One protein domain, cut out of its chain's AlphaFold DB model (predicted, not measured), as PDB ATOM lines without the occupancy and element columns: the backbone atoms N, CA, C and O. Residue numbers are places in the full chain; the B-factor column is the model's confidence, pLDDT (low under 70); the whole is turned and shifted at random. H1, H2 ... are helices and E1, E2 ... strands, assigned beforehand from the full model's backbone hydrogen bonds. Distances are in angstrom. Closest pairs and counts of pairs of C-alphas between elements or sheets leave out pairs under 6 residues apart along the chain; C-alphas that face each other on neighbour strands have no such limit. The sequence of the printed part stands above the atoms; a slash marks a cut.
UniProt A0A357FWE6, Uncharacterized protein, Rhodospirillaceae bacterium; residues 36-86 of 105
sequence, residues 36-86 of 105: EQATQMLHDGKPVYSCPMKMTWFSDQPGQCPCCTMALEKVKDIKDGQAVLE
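AT A GLANCE: This is residues 36 to 86 of the 105 residues of an uncharacterized protein of Rhodospirillaceae bacterium (UniProt A0A357FWE6). There is little regular structure here: one short helix, H1, lies at one end of the domain near a two-strand hairpin, E1 and E2, and a long looped stretch, residues 44 to 72, forms much of the rest and reaches to the other end. The printed part has 51 residues, 19 of them in named elements in the order H1, E1, E2; the class is mixed, and the sheet, E1 - E2, is antiparallel. It is compact, with a radius of gyration of the C-alphas of 9.8 A and spans of 28 by 20 by 19 A.

HOW THE PARTS SIT: In H1, residues 36 to 43, every O i to N i+4 pair is within hydrogen-bond range. The closest C-alphas of H1 and E1, residues 73 to 79, are those of Thr 39 and Ile 78, 6.4 A apart. E1 and E2, residues 82 to 85, are a hairpin, antiparallel at 130 degrees; N 84 and O 77 are 2.8 A apart, within hydrogen-bond range. H1 and E2 are apart.

IN THESE COORDINATES: H1 begins at C-alpha 36 (-28.370, 25.091, 28.479) and is 10.6 A long. E1 is 15.7 A long. E2, 9.4 A long, ends at C-alpha 85 (-18.152, 32.323, 16.727).

THE WHOLE: The C-alphas farthest apart, those of Asp 44 and Cys 68, are 28.4 A apart. The printed part has no cut. The link from H1 to E1 is long, 29 residues. No printed residue is under 70 in pLDDT.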
ATOM      1  N   GLU A  36     -27.509  24.264  27.620       93.31
ATOM      2  CA  GLU A  36     -28.370  25.091  28.479       93.31
ATOM      3  C   GLU A  36     -27.557  25.989  29.421       93.31
ATOM      4  O   GLU A  36     -27.858  27.174  29.564       93.31
ATOM      5  N   GLN A  37     -26.492  25.450  30.026       95.00
ATOM      6  CA  GLN A  37     -25.599  26.216  30.900       95.00
ATOM      7  C   GLN A  37     -24.840  27.289  30.120       95.00
ATOM      8  O   GLN A  37     -24.756  28.432  30.564       95.00
ATOM      9  N   ALA A  38     -24.318  26.934  28.947       94.19
ATOM     10  CA  ALA A  38     -23.618  27.857  28.069       94.19
ATOM     11  C   ALA A  38     -24.537  29.013  27.625       94.19
ATOM     12  O   ALA A  38     -24.152  30.178  27.714       94.19
ATOM     13  N   THR A  39     -25.782  28.717  27.246       95.12
ATOM     14  CA  THR A  39     -26.786  29.734  26.902       95.12
ATOM     15  C   THR A  39     -27.112  30.637  28.092       95.12
ATOM     16  O   THR A  39     -27.143  31.858  27.943       95.12
ATOM     17  N   GLN A  40     -27.292  30.074  29.292       96.00
ATOM     18  CA  GLN A  40     -27.540  30.868  30.499       96.00
ATOM     19  C   GLN A  40     -26.375  31.818  30.810       96.00
ATOM     20  O   GLN A  40     -26.592  32.985  31.121       96.00
ATOM     21  N   MET A  41     -25.135  31.348  30.680       95.69
ATOM     22  CA  MET A  41     -23.956  32.183  30.899       95.69
ATOM     23  C   MET A  41     -23.888  33.358  29.921       95.69
ATOM     24  O   MET A  41     -23.621  34.478  30.354       95.69
ATOM     25  N   LEU A  42     -24.190  33.132  28.639       93.75
ATOM     26  CA  LEU A  42     -24.259  34.207  27.647       93.75
ATOM     27  C   LEU A  42     -25.358  35.225  27.979       93.75
ATOM     28  O   LEU A  42     -25.109  36.428  27.898       93.75
ATOM     29  N   HIS A  43     -26.538  34.771  28.416       94.06
ATOM     30  CA  HIS A  43     -27.614  35.661  28.872       94.06
ATOM     31  C   HIS A  43     -27.214  36.503  30.093       94.06
ATOM     32  O   HIS A  43     -27.584  37.672  30.180       94.06
ATOM     33  N   ASP A  44     -26.410  35.942  30.997       96.62
ATOM     34  CA  ASP A  44     -25.868  36.641  32.168       96.62
ATOM     35  C   ASP A  44     -24.673  37.557  31.826       96.62
ATOM     36  O   ASP A  44     -24.035  38.116  32.724       96.62
ATOM     37  N   GLY A  45     -24.318  37.691  30.541       95.12
ATOM     38  CA  GLY A  45     -23.168  38.471  30.077       95.12
ATOM     39  C   GLY A  45     -21.814  37.865  30.462       95.12
ATOM     40  O   GLY A  45     -20.799  38.565  30.469       95.12
ATOM     41  N   LYS A  46     -21.778  36.576  30.817       96.50
ATOM     42  CA  LYS A  46     -20.551  35.841  31.137       96.50
ATOM     43  C   LYS A  46     -19.939  35.286  29.849       96.50
ATOM     44  O   LYS A  46     -20.668  34.822  28.973       96.50
ATOM     45  N   PRO A  47     -18.603  35.303  29.718       95.50
ATOM     46  CA  PRO A  47     -17.952  34.754  28.542       95.50
ATOM     47  C   PRO A  47     -18.135  33.237  28.489       95.50
ATOM     48  O   PRO A  47     -17.998  32.548  29.499       95.50
ATOM     49  N   VAL A  48     -18.383  32.735  27.287       96.38
ATOM     50  CA  VAL A  48     -18.370  31.309  26.963       96.38
ATOM     51  C   VAL A  48     -17.392  31.111  25.820       96.38
ATOM     52  O   VAL A  48     -17.267  31.963  24.941       96.38
ATOM     53  N   TYR A  49     -16.690  29.990  25.843       95.75
ATOM     54  CA  TYR A  49     -15.707  29.608  24.849       95.75
ATOM     55  C   TYR A  49     -16.095  28.276  24.214       95.75
ATOM     56  O   TYR A  49     -16.642  27.404  24.889       95.75
ATOM     57  N   SER A  50     -15.806  28.110  22.926       94.81
ATOM     58  CA  SER A  50     -16.069  26.878  22.188       94.81
ATOM     59  C   SER A  50     -14.875  26.443  21.351       94.81
ATOM     60  O   SER A  50     -14.045  27.253  20.938       94.81
ATOM     61  N   CYS A  51     -14.792  25.139  21.097       93.81
ATOM     62  CA  CYS A  51     -13.811  24.579  20.175       93.81
ATOM     63  C   CYS A  51     -14.146  24.994  18.727       93.81
ATOM     64  O   CYS A  51     -15.270  24.732  18.290       93.81
ATOM     65  N   PRO A  52     -13.200  25.570  17.955       89.94
ATOM     66  CA  PRO A  52     -13.451  26.006  16.576       89.94
ATOM     67  C   PRO A  52     -13.736  24.840  15.617       89.94
ATOM     68  O   PRO A  52     -14.394  25.014  14.600       89.94
ATOM     69  N   MET A  53     -13.293  23.623  15.949       89.75
ATOM     70  CA  MET A  53     -13.588  22.425  15.150       89.75
ATOM     71  C   MET A  53     -14.902  21.738  15.536       89.75
ATOM     72  O   MET A  53     -15.486  21.021  14.726       89.75
ATOM     73  N   LYS A  54     -15.347  21.903  16.786       84.94
ATOM     74  CA  LYS A  54     -16.548  21.262  17.328       84.94
ATOM     75  C   LYS A  54     -17.350  22.303  18.092       84.94
ATOM     76  O   LYS A  54     -17.194  22.442  19.304       84.94
ATOM     77  N   MET A  55     -18.260  22.972  17.384       87.25
ATOM     78  CA  MET A  55     -19.125  24.029  17.927       87.25
ATOM     79  C   MET A  55     -20.102  23.562  19.029       87.25
ATOM     80  O   MET A  55     -20.924  24.343  19.485       87.25
ATOM     81  N   THR A  56     -20.056  22.300  19.463       89.69
ATOM     82  CA  THR A  56     -20.884  21.752  20.557       89.69
ATOM     83  C   THR A  56     -20.098  21.509  21.852       89.69
ATOM     84  O   THR A  56     -20.624  20.928  22.805       89.69
ATOM     85  N   TRP A  57     -18.827  21.916  21.900       92.06
ATOM     86  CA  TRP A  57     -17.984  21.809  23.090       92.06
ATOM     87  C   TRP A  57     -17.819  23.182  23.734       92.06
ATOM     88  O   TRP A  57     -17.188  24.047  23.136       92.06
ATOM     89  N   PHE A  58     -18.364  23.375  24.937       93.50
ATOM     90  CA  PHE A  58     -18.445  24.674  25.612       93.50
ATOM     91  C   PHE A  58     -17.663  24.692  26.925       93.50
ATOM     92  O   PHE A  58     -17.716  23.720  27.676       93.50
ATOM     93  N   SER A  59     -17.013  25.816  27.232       94.62
ATOM     94  CA  SER A  59     -16.306  26.081  28.490       94.62
ATOM     95  C   SER A  59     -16.503  27.526  28.948       94.62
ATOM     96  O   SER A  59     -16.665  28.435  28.138       94.62
ATOM     97  N   ASP A  60     -16.473  27.751  30.256       95.44
ATOM     98  CA  ASP A  60     -16.460  29.068  30.898       95.44
ATOM     99  C   ASP A  60     -15.057  29.695  30.954       95.44
ATOM    100  O   ASP A  60     -14.907  30.864  31.319       95.44
ATOM    101  N   GLN A  61     -14.020  28.938  30.580       93.62
ATOM    102  CA  GLN A  61     -12.627  29.361  30.651       93.62
ATOM    103  C   GLN A  61     -11.957  29.384  29.271       93.62
ATOM    104  O   GLN A  61     -12.227  28.527  28.425       93.62
ATOM    105  N   PRO A  62     -11.043  30.343  29.031       95.62
ATOM    106  CA  PRO A  62     -10.165  30.289  27.873       95.62
ATOM    107  C   PRO A  62      -9.135  29.165  28.043       95.62
ATOM    108  O   PRO A  62      -8.785  28.782  29.158       95.62
ATOM    109  N   GLY A  63      -8.583  28.673  26.935       94.12
ATOM    110  CA  GLY A  63      -7.557  27.635  26.981       94.12
ATOM    111  C   GLY A  63      -7.401  26.898  25.663       94.12
ATOM    112  O   GLY A  63      -7.793  27.400  24.610       94.12
ATOM    113  N   GLN A  64      -6.822  25.702  25.734       93.69
ATOM    114  CA  GLN A  64      -6.707  24.780  24.605       93.69
ATOM    115  C   GLN A  64      -7.754  23.675  24.737       93.69
ATOM    116  O   GLN A  64      -7.967  23.137  25.824       93.69
ATOM    117  N   CYS A  65      -8.399  23.320  23.628       90.31
ATOM    118  CA  CYS A  65      -9.322  22.196  23.584       90.31
ATOM    119  C   CYS A  65      -8.547  20.882  23.806       90.31
ATOM    120  O   CYS A  65      -7.612  20.609  23.050       90.31
ATOM    121  N   PRO A  66      -8.942  20.027  24.766       87.38
ATOM    122  CA  PRO A  66      -8.244  18.766  25.030       87.38
ATOM    123  C   PRO A  66      -8.370  17.751  23.884       87.38
ATOM    124  O   PRO A  66      -7.524  16.872  23.764       87.38
ATOM    125  N   CYS A  67      -9.390  17.878  23.025       83.31
ATOM    126  CA  CYS A  67      -9.579  16.973  21.888       83.31
ATOM    127  C   CYS A  67      -8.686  17.302  20.684       83.31
ATOM    128  O   CYS A  67      -8.207  16.385  20.025       83.31
ATOM    129  N   CYS A  68      -8.500  18.583  20.349       87.94
ATOM    130  CA  CYS A  68      -7.809  18.989  19.114       87.94
ATOM    131  C   CYS A  68      -6.625  19.933  19.329       87.94
ATOM    132  O   CYS A  68      -5.985  20.331  18.359       87.94
ATOM    133  N   THR A  69      -6.320  20.314  20.571       90.31
ATOM    134  CA  THR A  69      -5.223  21.220  20.963       90.31
ATOM    135  C   THR A  69      -5.295  22.649  20.404       90.31
ATOM    136  O   THR A  69      -4.414  23.460  20.678       90.31
ATOM    137  N   MET A  70      -6.363  23.004  19.681       93.44
ATOM    138  CA  MET A  70      -6.602  24.380  19.230       93.44
ATOM    139  C   MET A  70      -7.064  25.275  20.381       93.44
ATOM    140  O   MET A  70      -7.665  24.804  21.349       93.44
ATOM    141  N   ALA A  71      -6.805  26.578  20.261       95.25
ATOM    142  CA  ALA A  71      -7.321  27.564  21.200       95.25
ATOM    143  C   ALA A  71      -8.856  27.611  21.146       95.25
ATOM    144  O   ALA A  71      -9.450  27.542  20.072       95.25
ATOM    145  N   LEU A  72      -9.490  27.718  22.311       94.88
ATOM    146  CA  LEU A  72     -10.926  27.942  22.412       94.88
ATOM    147  C   LEU A  72     -11.253  29.389  22.041       94.88
ATOM    148  O   LEU A  72     -10.581  30.322  22.486       94.88
ATOM    149  N   GLU A  73     -12.318  29.576  21.272       94.62
ATOM    150  CA  GLU A  73     -12.757  30.887  20.797       94.62
ATOM    151  C   GLU A  73     -13.989  31.368  21.547       94.62
ATOM    152  O   GLU A  73     -14.807  30.565  21.994       94.62
ATOM    153  N   LYS A  74     -14.137  32.688  21.690       95.38
ATOM    154  CA  LYS A  74     -15.303  33.268  22.361       95.38
ATOM    155  C   LYS A  74     -16.563  33.034  21.537       95.38
ATOM    156  O   LYS A  74     -16.626  33.378  20.359       95.38
ATOM    157  N   VAL A  75     -17.578  32.509  22.202       94.75
ATOM    158  CA  VAL A  75     -18.913  32.328  21.649       94.75
ATOM    159  C   VAL A  75     -19.645  33.661  21.696       94.75
ATOM    160  O   VAL A  75     -19.720  34.300  22.746       94.75
ATOM    161  N   LYS A  76     -20.182  34.075  20.551       93.88
ATOM    162  CA  LYS A  76     -21.038  35.258  20.435       93.88
ATOM    163  C   LYS A  76     -22.482  34.932  20.783       93.88
ATOM    164  O   LYS A  76     -23.159  35.724  21.426       93.88
ATOM    165  N   ASP A  77     -22.944  33.787  20.296       93.88
ATOM    166  CA  ASP A  77     -24.320  33.323  20.421       93.88
ATOM    167  C   ASP A  77     -24.367  31.792  20.308       93.88
ATOM    168  O   ASP A  77     -23.420  31.181  19.809       93.88
ATOM    169  N   ILE A  78     -25.455  31.161  20.744       93.00
ATOM    170  CA  ILE A  78     -25.680  29.717  20.576       93.00
ATOM    171  C   ILE A  78     -26.975  29.515  19.799       93.00
ATOM    172  O   ILE A  78     -28.056  29.849  20.277       93.00
ATOM    173  N   LYS A  79     -26.875  28.930  18.602       91.44
ATOM    174  CA  LYS A  79     -28.014  28.659  17.712       91.44
ATOM    175  C   LYS A  79     -28.082  27.177  17.398       91.44
ATOM    176  O   LYS A  79     -27.057  26.562  17.123       91.44
ATOM    177  N   ASP A  80     -29.274  26.596  17.504       91.31
ATOM    178  CA  ASP A  80     -29.514  25.167  17.258       91.31
ATOM    179  C   ASP A  80     -28.569  24.233  18.053       91.31
ATOM    180  O   ASP A  80     -28.204  23.144  17.612       91.31
ATOM    181  N   GLY A  81     -28.146  24.675  19.245       88.38
ATOM    182  CA  GLY A  81     -27.216  23.949  20.115       88.38
ATOM    183  C   GLY A  81     -25.737  24.040  19.720       88.38
ATOM    184  O   GLY A  81     -24.920  23.306  20.277       88.38
ATOM    185  N   GLN A  82     -25.383  24.927  18.788       89.81
ATOM    186  CA  GLN A  82     -24.019  25.145  18.310       89.81
ATOM    187  C   GLN A  82     -23.543  26.573  18.590       89.81
ATOM    188  O   GLN A  82     -24.306  27.535  18.495       89.81
ATOM    189  N   ALA A  83     -22.261  26.707  18.918       92.25
ATOM    190  CA  ALA A  83     -21.573  27.975  19.059       92.25
ATOM    191  C   ALA A  83     -21.530  28.735  17.728       92.25
ATOM    192  O   ALA A  83     -21.038  28.232  16.719       92.25
ATOM    193  N   VAL A  84     -21.973  29.984  17.767       91.69
ATOM    194  CA  VAL A  84     -21.727  30.990  16.739       91.69
ATOM    195  C   VAL A  84     -20.511  31.790  17.188       91.69
ATOM    196  O   VAL A  84     -20.577  32.559  18.150       91.69
ATOM    197  N   LEU A  85     -19.387  31.570  16.515       87.00
ATOM    198  CA  LEU A  85     -18.152  32.323  16.727       87.00
ATOM    199  C   LEU A  85     -18.207  33.629  15.920       87.00
ATOM    200  O   LEU A  85     -18.951  33.735  14.942       87.00
ATOM    201  N   GLU A  86     -17.455  34.649  16.339       71.25
ATOM    202  CA  GLU A  86     -17.351  35.934  15.626       71.25
ATOM    203  C   GLU A  86     -16.524  35.820  14.332       71.25
ATOM    204  O   GLU A  86     -15.607  36.601  14.094       71.25
TER     205      GLU A  86